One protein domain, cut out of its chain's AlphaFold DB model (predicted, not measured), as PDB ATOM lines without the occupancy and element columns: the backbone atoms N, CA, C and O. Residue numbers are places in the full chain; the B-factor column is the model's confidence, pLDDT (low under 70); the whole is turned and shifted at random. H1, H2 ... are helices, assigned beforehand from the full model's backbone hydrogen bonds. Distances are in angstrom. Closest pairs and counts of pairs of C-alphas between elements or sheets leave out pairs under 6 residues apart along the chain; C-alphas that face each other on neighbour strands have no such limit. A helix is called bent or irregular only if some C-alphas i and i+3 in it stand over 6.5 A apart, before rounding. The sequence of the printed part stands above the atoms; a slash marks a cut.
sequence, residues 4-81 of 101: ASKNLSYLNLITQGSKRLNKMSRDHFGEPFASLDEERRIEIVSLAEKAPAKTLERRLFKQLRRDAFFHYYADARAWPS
ATOM      1  N   ALA A   4     209.734 150.696 208.242       52.16
ATOM      2  CA  ALA A   4     208.765 149.890 208.987       52.16
ATOM      3  C   ALA A   4     207.699 150.760 209.685       52.16
ATOM      4  O   ALA A   4     206.506 150.463 209.612       52.16
ATOM      5  N   SER A   5     208.092 151.892 210.280       64.25
ATOM      6  CA  SER A   5     207.155 152.847 210.887       64.25
ATOM      7  C   SER A   5     206.226 153.503 209.857       64.25
ATOM      8  O   SER A   5     205.060 153.771 210.162       64.25
ATOM      9  N   LYS A   6     206.716 153.755 208.631       70.94
ATOM     10  CA  LYS A   6     205.885 154.251 207.520       70.94
ATOM     11  C   LYS A   6     204.833 153.217 207.109       70.94
ATOM     12  O   LYS A   6     203.667 153.587 206.988       70.94
ATOM     13  N   ASN A   7     205.212 151.942 206.987       84.25
ATOM     14  CA  ASN A   7     204.273 150.861 206.673       84.25
ATOM     15  C   ASN A   7     203.185 150.718 207.743       84.25
ATOM     16  O   ASN A   7     202.005 150.675 207.405       84.25
ATOM     17  N   LEU A   8     203.543 150.742 209.030       91.19
ATOM     18  CA  LEU A   8     202.552 150.632 210.104       91.19
ATOM     19  C   LEU A   8     201.590 151.831 210.138       91.19
ATOM     20  O   LEU A   8     200.386 151.667 210.328       91.19
ATOM     21  N   SER A   9     202.106 153.044 209.917       91.06
ATOM     22  CA  SER A   9     201.283 154.260 209.865       91.06
ATOM     23  C   SER A   9     200.297 154.231 208.697       91.06
ATOM     24  O   SER A   9     199.143 154.631 208.855       91.06
ATOM     25  N   TYR A  10     200.746 153.743 207.539       92.81
ATOM     26  CA  TYR A  10     199.901 153.553 206.366       92.81
ATOM     27  C   TYR A  10     198.814 152.506 206.623       92.81
ATOM     28  O   TYR A  10     197.637 152.804 206.441       92.81
ATOM     29  N   LEU A  11     199.182 151.324 207.131       95.12
ATOM     30  CA  LEU A  11     198.223 150.266 207.461       95.12
ATOM     31  C   LEU A  11     197.160 150.760 208.446       95.12
ATOM     32  O   LEU A  11     195.969 150.589 208.202       95.12
ATOM     33  N   ASN A  12     197.570 151.467 209.501       96.31
ATOM     34  CA  ASN A  12     196.637 152.064 210.454       96.31
ATOM     35  C   ASN A  12     195.696 153.080 209.794       96.31
ATOM     36  O   ASN A  12     194.499 153.078 210.085       96.31
ATOM     37  N   LEU A  13     196.213 153.934 208.903       96.19
ATOM     38  CA  LEU A  13     195.393 154.892 208.163       96.19
ATOM     39  C   LEU A  13     194.361 154.183 207.281       96.19
ATOM     40  O   LEU A  13     193.198 154.574 207.310       96.19
ATOM     41  N   ILE A  14     194.755 153.140 206.548       96.19
ATOM     42  CA  ILE A  14     193.839 152.367 205.703       96.19
ATOM     43  C   ILE A  14     192.795 151.648 206.558       96.19
ATOM     44  O   ILE A  14     191.603 151.796 206.312       96.19
ATOM     45  N   THR A  15     193.193 150.931 207.610       97.06
ATOM     46  CA  THR A  15     192.248 150.191 208.458       97.06
ATOM     47  C   THR A  15     191.238 151.113 209.140       97.06
ATOM     48  O   THR A  15     190.034 150.856 209.097       97.06
ATOM     49  N   GLN A  16     191.704 152.191 209.776       97.88
ATOM     50  CA  GLN A  16     190.817 153.129 210.467       97.88
ATOM     51  C   GLN A  16     190.001 153.953 209.469       97.88
ATOM     52  O   GLN A  16     188.810 154.181 209.678       97.88
ATOM     53  N   GLY A  17     190.619 154.361 208.362       96.62
ATOM     54  CA  GLY A  17     189.964 155.097 207.293       96.62
ATOM     55  C   GLY A  17     188.829 154.304 206.652       96.62
ATOM     56  O   GLY A  17     187.728 154.830 206.532       96.62
ATOM     57  N   SER A  18     189.042 153.026 206.333       96.56
ATOM     58  CA  SER A  18     187.990 152.157 205.792       96.56
ATOM     59  C   SER A  18     186.827 151.989 206.768       96.56
ATOM     60  O   SER A  18     185.668 152.068 206.364       96.56
ATOM     61  N   LYS A  19     187.103 151.836 208.073       98.19
ATOM     62  CA  LYS A  19     186.049 151.816 209.106       98.19
ATOM     63  C   LYS A  19     185.273 153.133 209.143       98.19
ATOM     64  O   LYS A  19     184.047 153.114 209.224       98.19
ATOM     65  N   ARG A  20     185.970 154.269 209.055       97.69
ATOM     66  CA  ARG A  20     185.356 155.602 209.039       97.69
ATOM     67  C   ARG A  20     184.482 155.814 207.803       97.69
ATOM     68  O   ARG A  20     183.355 156.265 207.964       97.69
ATOM     69  N   LEU A  21     184.962 155.441 206.618       97.06
ATOM     70  CA  LEU A  21     184.213 155.523 205.361       97.06
ATOM     71  C   LEU A  21     182.945 154.659 205.417       97.06
ATOM     72  O   LEU A  21     181.860 155.110 205.064       97.06
ATOM     73  N   ASN A  22     183.067 153.442 205.953       98.31
ATOM     74  CA  ASN A  22     181.926 152.554 206.148       98.31
ATOM     75  C   ASN A  22     180.910 153.134 207.143       98.31
ATOM     76  O   ASN A  22     179.707 153.007 206.939       98.31
ATOM     77  N   LYS A  23     181.381 153.805 208.203       98.38
ATOM     78  CA  LYS A  23     180.502 154.525 209.131       98.38
ATOM     79  C   LYS A  23     179.787 155.686 208.436       98.38
ATOM     80  O   LYS A  23     178.585 155.798 208.595       98.38
ATOM     81  N   MET A  24     180.492 156.504 207.649       98.19
ATOM     82  CA  MET A  24     179.874 157.601 206.885       98.19
ATOM     83  C   MET A  24     178.768 157.087 205.961       98.19
ATOM     84  O   MET A  24     177.685 157.653 205.939       98.19
ATOM     85  N   SER A  25     179.018 155.976 205.265       98.50
ATOM     86  CA  SER A  25     178.013 155.307 204.436       98.50
ATOM     87  C   SER A  25     176.785 154.877 205.240       98.50
ATOM     88  O   SER A  25     175.661 155.168 204.848       98.50
ATOM     89  N   ARG A  26     176.987 154.235 206.398       98.50
ATOM     90  CA  ARG A  26     175.879 153.805 207.263       98.50
ATOM     91  C   ARG A  26     175.106 154.979 207.853       98.50
ATOM     92  O   ARG A  26     173.891 154.898 207.948       98.50
ATOM     93  N   ASP A  27     175.799 156.046 208.235       98.25
ATOM     94  CA  ASP A  27     175.177 157.247 208.792       98.25
ATOM     95  C   ASP A  27     174.333 157.986 207.734       98.25
ATOM     96  O   ASP A  27     173.298 158.546 208.075       98.25
ATOM     97  N   HIS A  28     174.765 157.986 206.465       97.75
ATOM     98  CA  HIS A  28     174.123 158.750 205.384       97.75
ATOM     99  C   HIS A  28     173.069 157.950 204.606       97.75
ATOM    100  O   HIS A  28     172.026 158.489 204.253       97.75
ATOM    101  N   PHE A  29     173.310 156.657 204.371       98.06
ATOM    102  CA  PHE A  29     172.457 155.785 203.549       98.06
ATOM    103  C   PHE A  29     171.906 154.558 204.296       98.06
ATOM    104  O   PHE A  29     171.151 153.786 203.717       98.06
ATOM    105  N   GLY A  30     172.297 154.317 205.552       98.00
ATOM    106  CA  GLY A  30     171.902 153.116 206.310       98.00
ATOM    107  C   GLY A  30     172.672 151.838 205.942       98.00
ATOM    108  O   GLY A  30     172.585 150.826 206.638       98.00
ATOM    109  N   GLU A  31     173.495 151.887 204.899       97.81
ATOM    110  CA  GLU A  31     174.153 150.729 204.298       97.81
ATOM    111  C   GLU A  31     175.687 150.794 204.389       97.81
ATOM    112  O   GLU A  31     176.262 151.883 204.476       97.81
ATOM    113  N   PRO A  32     176.399 149.650 204.393       98.25
ATOM    114  CA  PRO A  32     177.855 149.650 204.301       98.25
ATOM    115  C   PRO A  32     178.344 150.170 202.939       98.25
ATOM    116  O   PRO A  32     177.750 149.898 201.905       98.25
ATOM    117  N   PHE A  33     179.504 150.831 202.914       97.75
ATOM    118  CA  PHE A  33     180.049 151.462 201.701       97.75
ATOM    119  C   PHE A  33     180.188 150.487 200.521       97.75
ATOM    120  O   PHE A  33     179.979 150.849 199.368       97.75
ATOM    121  N   ALA A  34     180.525 149.228 200.811       97.19
ATOM    122  CA  ALA A  34     180.707 148.197 199.796       97.19
ATOM    123  C   ALA A  34     179.398 147.727 199.129       97.19
ATOM    124  O   ALA A  34     179.478 147.155 198.047       97.19
ATOM    125  N   SER A  35     178.220 147.951 199.730       98.06
ATOM    126  CA  SER A  35     176.931 147.606 199.103       98.06
ATOM    127  C   SER A  35     176.343 148.736 198.265       98.06
ATOM    128  O   SER A  35     175.476 148.474 197.440       98.06
ATOM    129  N   LEU A  36     176.831 149.967 198.439       98.12
ATOM    130  CA  LEU A  36     176.375 151.118 197.667       98.12
ATOM    131  C   LEU A  36     176.657 150.949 196.168       98.12
ATOM    132  O   LEU A  36     177.692 150.387 195.789       98.12
ATOM    133  N   ASP A  37     175.774 151.513 195.346       98.31
ATOM    134  CA  ASP A  37     176.013 151.760 193.923       98.31
ATOM    135  C   ASP A  37     177.093 152.840 193.698       98.31
ATOM    136  O   ASP A  37     177.614 153.453 194.635       98.31
ATOM    137  N   GLU A  38     177.486 153.036 192.440       97.94
ATOM    138  CA  GLU A  38     178.576 153.945 192.086       97.94
ATOM    139  C   GLU A  38     178.280 155.403 192.456       97.94
ATOM    140  O   GLU A  38     179.125 156.048 193.079       97.94
ATOM    141  N   GLU A  39     177.084 155.908 192.151       98.12
ATOM    142  CA  GLU A  39     176.703 157.295 192.439       98.12
ATOM    143  C   GLU A  39     176.774 157.591 193.942       98.12
ATOM    144  O   GLU A  39     177.395 158.571 194.370       98.12
ATOM    145  N   ARG A  40     176.242 156.690 194.776       98.25
ATOM    146  CA  ARG A  40     176.282 156.833 196.238       98.25
ATOM    147  C   ARG A  40     177.695 156.684 196.795       98.25
ATOM    148  O   ARG A  40     178.063 157.383 197.743       98.25
ATOM    149  N   ARG A  41     178.535 155.815 196.216       98.25
ATOM    150  CA  ARG A  41     179.962 155.739 196.590       98.25
ATOM    151  C   ARG A  41     180.681 157.045 196.281       98.25
ATOM    152  O   ARG A  41     181.433 157.526 197.133       98.25
ATOM    153  N   ILE A  42     180.446 157.620 195.100       98.19
ATOM    154  CA  ILE A  42     181.009 158.912 194.693       98.19
ATOM    155  C   ILE A  42     180.595 159.999 195.685       98.19
ATOM    156  O   ILE A  42     181.439 160.803 196.086       98.19
ATOM    157  N   GLU A  43     179.346 160.000 196.152       98.38
ATOM    158  CA  GLU A  43     178.879 160.962 197.153       98.38
ATOM    159  C   GLU A  43     179.645 160.840 198.480       98.38
ATOM    160  O   GLU A  43     180.198 161.830 198.965       98.38
ATOM    161  N   ILE A  44     179.781 159.630 199.039       98.38
ATOM    162  CA  ILE A  44     180.552 159.419 200.281       98.38
ATOM    163  C   ILE A  44     182.018 159.839 200.114       98.38
ATOM    164  O   ILE A  44     182.592 160.477 201.003       98.38
ATOM    165  N   VAL A  45     182.637 159.511 198.977       97.88
ATOM    166  CA  VAL A  45     184.022 159.910 198.678       97.88
ATOM    167  C   VAL A  45     184.135 161.434 198.542       97.88
ATOM    168  O   VAL A  45     185.086 162.020 199.061       97.88
ATOM    169  N   SER A  46     183.142 162.091 197.942       98.25
ATOM    170  CA  SER A  46     183.070 163.553 197.825       98.25
ATOM    171  C   SER A  46     182.915 164.236 199.188       98.25
ATOM    172  O   SER A  46     183.508 165.288 199.437       98.25
ATOM    173  N   LEU A  47     182.165 163.635 200.119       98.19
ATOM    174  CA  LEU A  47     182.090 164.106 201.506       98.19
ATOM    175  C   LEU A  47     183.448 163.974 202.211       98.19
ATOM    176  O   LEU A  47     183.896 164.914 202.870       98.19
ATOM    177  N   ALA A  48     184.145 162.847 202.032       97.81
ATOM    178  CA  ALA A  48     185.494 162.654 202.568       97.81
ATOM    179  C   ALA A  48     186.510 163.647 201.968       97.81
ATOM    180  O   ALA A  48     187.417 164.113 202.664       97.81
ATOM    181  N   GLU A  49     186.352 164.018 200.695       98.25
ATOM    182  CA  GLU A  49     187.153 165.054 200.050       98.25
ATOM    183  C   GLU A  49     186.948 166.435 200.687       98.25
ATOM    184  O   GLU A  49     187.927 167.149 200.926       98.25
ATOM    185  N   LYS A  50     185.696 166.812 200.960       98.12
ATOM    186  CA  LYS A  50     185.328 168.129 201.507       98.12
ATOM    187  C   LYS A  50     185.542 168.242 203.019       98.12
ATOM    188  O   LYS A  50     185.511 169.347 203.559       98.12
ATOM    189  N   ALA A  51     185.778 167.126 203.706       97.69
ATOM    190  CA  ALA A  51     185.984 167.105 205.147       97.69
ATOM    191  C   ALA A  51     187.203 167.952 205.590       97.69
ATOM    192  O   ALA A  51     188.168 168.124 204.827       97.69
ATOM    193  N   PRO A  52     187.210 168.472 206.835       97.69
ATOM    194  CA  PRO A  52     188.294 169.320 207.322       97.69
ATOM    195  C   PRO A  52     189.664 168.635 207.250       97.69
ATOM    196  O   PRO A  52     189.807 167.443 207.506       97.69
ATOM    197  N   ALA A  53     190.718 169.406 206.964       91.31
ATOM    198  CA  ALA A  53     192.060 168.887 206.658       91.31
ATOM    199  C   ALA A  53     192.650 167.905 207.690       91.31
ATOM    200  O   ALA A  53     193.470 167.060 207.327       91.31
ATOM    201  N   LYS A  54     192.261 168.029 208.964       93.19
ATOM    202  CA  LYS A  54     192.783 167.226 210.077       93.19
ATOM    203  C   LYS A  54     191.935 165.988 210.403       93.19
ATOM    204  O   LYS A  54     192.318 165.241 211.300       93.19
ATOM    205  N   THR A  55     190.824 165.742 209.704       97.06
ATOM    206  CA  THR A  55     189.997 164.554 209.956       97.06
ATOM    207  C   THR A  55     190.561 163.301 209.291       97.06
ATOM    208  O   THR A  55     191.389 163.355 208.376       97.06
ATOM    209  N   LEU A  56     190.130 162.140 209.786       97.00
ATOM    210  CA  LEU A  56     190.585 160.845 209.294       97.00
ATOM    211  C   LEU A  56     190.130 160.600 207.849       97.00
ATOM    212  O   LEU A  56     190.947 160.200 207.024       97.00
ATOM    213  N   GLU A  57     188.870 160.894 207.529       96.94
ATOM    214  CA  GLU A  57     188.324 160.752 206.175       96.94
ATOM    215  C   GLU A  57     189.067 161.622 205.150       96.94
ATOM    216  O   GLU A  57     189.423 161.138 204.075       96.94
ATOM    217  N   ARG A  58     189.432 162.861 205.513       97.88
ATOM    218  CA  ARG A  58     190.185 163.745 204.617       97.88
ATOM    219  C   ARG A  58     191.600 163.242 204.365       97.88
ATOM    220  O   ARG A  58     192.104 163.314 203.242       97.88
ATOM    221  N   ARG A  59     192.259 162.737 205.411       97.25
ATOM    222  CA  ARG A  59     193.595 162.133 205.310       97.25
ATOM    223  C   ARG A  59     193.573 160.870 204.456       97.25
ATOM    224  O   ARG A  59     194.443 160.727 203.600       97.25
ATOM    225  N   LEU A  60     192.580 160.001 204.654       96.94
ATOM    226  CA  LEU A  60     192.388 158.798 203.847       96.94
ATOM    227  C   LEU A  60     192.183 159.153 202.373       96.94
ATOM    228  O   LEU A  60     192.905 158.631 201.531       96.94
ATOM    229  N   PHE A  61     191.270 160.080 202.064       97.69
ATOM    230  CA  PHE A  61     191.021 160.521 200.691       97.69
ATOM    231  C   PHE A  61     192.308 160.995 200.008       97.69
ATOM    232  O   PHE A  61     192.626 160.568 198.901       97.69
ATOM    233  N   LYS A  62     193.087 161.859 200.676       97.25
ATOM    234  CA  LYS A  62     194.344 162.372 200.111       97.25
ATOM    235  C   LYS A  62     195.346 161.255 199.831       97.25
ATOM    236  O   LYS A  62     196.011 161.302 198.800       97.25
ATOM    237  N   GLN A  63     195.449 160.289 200.742       96.12
ATOM    238  CA  GLN A  63     196.334 159.143 200.591       96.12
ATOM    239  C   GLN A  63     195.906 158.270 199.405       96.12
ATOM    240  O   GLN A  63     196.704 158.070 198.496       96.12
ATOM    241  N   LEU A  64     194.638 157.852 199.358       95.06
ATOM    242  CA  LEU A  64     194.106 157.021 198.276       95.06
ATOM    243  C   LEU A  64     194.193 157.716 196.917       95.06
ATOM    244  O   LEU A  64     194.594 157.091 195.945       95.06
ATOM    245  N   ARG A  65     193.893 159.019 196.845       95.75
ATOM    246  CA  ARG A  65     194.062 159.798 195.613       95.75
ATOM    247  C   ARG A  65     195.516 159.788 195.157       95.75
ATOM    248  O   ARG A  65     195.786 159.576 193.984       95.75
ATOM    249  N   ARG A  66     196.461 160.022 196.072       94.94
ATOM    250  CA  ARG A  66     197.889 159.998 195.740       94.94
ATOM    251  C   ARG A  66     198.304 158.626 195.215       94.94
ATOM    252  O   ARG A  66     199.004 158.568 194.213       94.94
ATOM    253  N   ASP A  67     197.878 157.558 195.877       93.38
ATOM    254  CA  ASP A  67     198.262 156.196 195.510       93.38
ATOM    255  C   ASP A  67     197.608 155.780 194.181       93.38
ATOM    256  O   ASP A  67     198.288 155.241 193.314       93.38
ATOM    257  N   ALA A  68     196.341 156.138 193.951       91.69
ATOM    258  CA  ALA A  68     195.661 155.927 192.674       91.69
ATOM    259  C   ALA A  68     196.383 156.631 191.517       91.69
ATOM    260  O   ALA A  68     196.666 156.002 190.502       91.69
ATOM    261  N   PHE A  69     196.740 157.909 191.685       89.88
ATOM    262  CA  PHE A  69     197.508 158.643 190.678       89.88
ATOM    263  C   PHE A  69     198.879 158.002 190.458       89.88
ATOM    264  O   PHE A  69     199.261 157.754 189.320       89.88
ATOM    265  N   PHE A  70     199.607 157.702 191.536       88.56
ATOM    266  CA  PHE A  70     200.926 157.083 191.441       88.56
ATOM    267  C   PHE A  70     200.879 155.778 190.638       88.56
ATOM    268  O   PHE A  70     201.665 155.609 189.714       88.56
ATOM    269  N   HIS A  71     199.930 154.890 190.941       86.50
ATOM    270  CA  HIS A  71     199.796 153.618 190.237       86.50
ATOM    271  C   HIS A  71     199.285 153.777 188.802       86.50
ATOM    272  O   HIS A  71     199.788 153.090 187.921       86.50
ATOM    273  N   TYR A  72     198.342 154.689 188.551       85.50
ATOM    274  CA  TYR A  72     197.812 154.922 187.207       85.50
ATOM    275  C   TYR A  72     198.888 155.446 186.250       85.50
ATOM    276  O   TYR A  72     199.064 154.905 185.165       85.50
ATOM    277  N   TYR A  73     199.658 156.457 186.662       81.94
ATOM    278  CA  TYR A  73     200.692 157.052 185.809       81.94
ATOM    279  C   TYR A  73     201.982 156.221 185.728       81.94
ATOM    280  O   TYR A  73     202.757 156.389 184.787       81.94
ATOM    281  N   ALA A  74     202.215 155.315 186.684       83.44
ATOM    282  CA  ALA A  74     203.312 154.350 186.610       83.44
ATOM    283  C   ALA A  74     203.049 153.214 185.603       83.44
ATOM    284  O   ALA A  74     203.990 152.525 185.213       83.44
ATOM    285  N   ASP A  75     201.799 153.004 185.188       83.69
ATOM    286  CA  ASP A  75     201.435 151.966 184.226       83.69
ATOM    287  C   ASP A  75     201.596 152.469 182.785       83.69
ATOM    288  O   ASP A  75     200.899 153.386 182.348       83.69
ATOM    289  N   ALA A  76     202.477 151.821 182.020       81.44
ATOM    290  CA  ALA A  76     202.724 152.168 180.622       81.44
ATOM    291  C   ALA A  76     201.471 152.080 179.737       81.44
ATOM    292  O   ALA A  76     201.364 152.786 178.735       81.44
ATOM    293  N   ARG A  77     200.479 151.268 180.122       84.44
ATOM    294  CA  ARG A  77     199.207 151.146 179.395       84.44
ATOM    295  C   ARG A  77     198.359 152.415 179.467       84.44
ATOM    296  O   ARG A  77     197.508 152.610 178.605       84.44
ATOM    297  N   ALA A  78     198.570 153.272 180.467       83.12
ATOM    298  CA  ALA A  78     197.863 154.545 180.579       83.12
ATOM    299  C   ALA A  78     198.442 155.626 179.648       83.12
ATOM    300  O   ALA A  78     197.736 156.565 179.284       83.12
ATOM    301  N   TRP A  79     199.700 155.499 179.224       81.94
ATOM    302  CA  TRP A  79     200.426 156.535 178.483       81.94
ATOM    303  C   TRP A  79     199.788 156.967 177.149       81.94
ATOM    304  O   TRP A  79     199.699 158.177 176.929       81.94
ATOM    305  N   PRO A  80     199.232 156.064 176.311       81.69
ATOM    306  CA  PRO A  80     198.578 156.477 175.068       81.69
ATOM    307  C   PRO A  80     197.390 157.418 175.298       81.69
ATOM    308  O   PRO A  80     197.217 158.392 174.571       81.69
ATOM    309  N   SER A  81     196.601 157.186 176.355       79.88
ATOM    310  CA  SER A  81     195.475 158.066 176.711       79.88
ATOM    311  C   SER A  81     195.906 159.460 177.179       79.88
ATOM    312  O   SER A  81     195.092 160.380 177.209       79.88
TER     313      SER A  81
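What this domain is: This is residues 4 to 81 of the 101 residues of an uncharacterized protein of Rhodospirillales bacterium (UniProt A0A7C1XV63). A long helix, H1, is crossed steeply by two others that meet beside it: H2 packs on its later part, and H3 starts beside its middle and runs away like a branch, with the small H4 turned across the branch's far end. Residues 4 to 9, which belong to H1, and residues 66 to 81, of which 66 to 74 belong to H3 and 76 to 81 to H4, stick out as two arms from a compact body. The printed part has 78 residues with four named helices, H1, H2, H3 and H4 in chain order, no named strand, and the class all helix. The whole is only just loose, close to compact, with a radius of gyration of the C-alphas of 14.2 A and spans of 40 by 34 by 22 A.

Where its parts are: H1, residues 4 to 29, is 37.2 A long and begins at C-alpha 4, (208.765, 149.890, 208.987). H3, residues 56 to 74, is 26.8 A long and begins at C-alpha 56, (190.585, 160.845, 209.294). H2 is residues 38 to 50, 18.3 A. H4, residues 76 to 81, is 10.1 A long and ends at C-alpha 81, (195.475, 158.066, 176.711); it is irregular, but only just, with C-alphas 77 and 80 6.9 A apart.

How they stand to each other: H1 touches H3 with residues 13 to 21 alone, the closest C-alphas being those of Gly 17 and Leu 60, 5.6 A apart, at a steep tilt of 66 degrees, opposite ways. H1 touches H2 with residues 21 to 25 alone, closest at Ser 25 and Ile 44, whose C-alphas are 6.4 A apart, at a steep tilt of 62 degrees. H2 touches H3 at 67 degrees, steep and only just short of about perpendicular; their closest C-alphas are those of Ala 48 and Glu 57, 5.0 A apart. H4 is close to H3 but not clearly touching, about perpendicular at 89 degrees, with the C-alphas of Tyr 72 and Ala 78 closest at 6.6 A; it is apart from H1 and H2. In H1, H2 and H3 every O i to N i+4 pair is within hydrogen-bond range; in H4 0 of 2 are, beside 2 of 3 O i to N i+3 pairs.

The domain as a whole: The two C-alphas farthest apart are those of Gly 30 and Pro 80, at 41.2 A. The printed part has no cut and no long link. Residues 4 to 5 have pLDDT under 70; the mean of the printed part is 93.3.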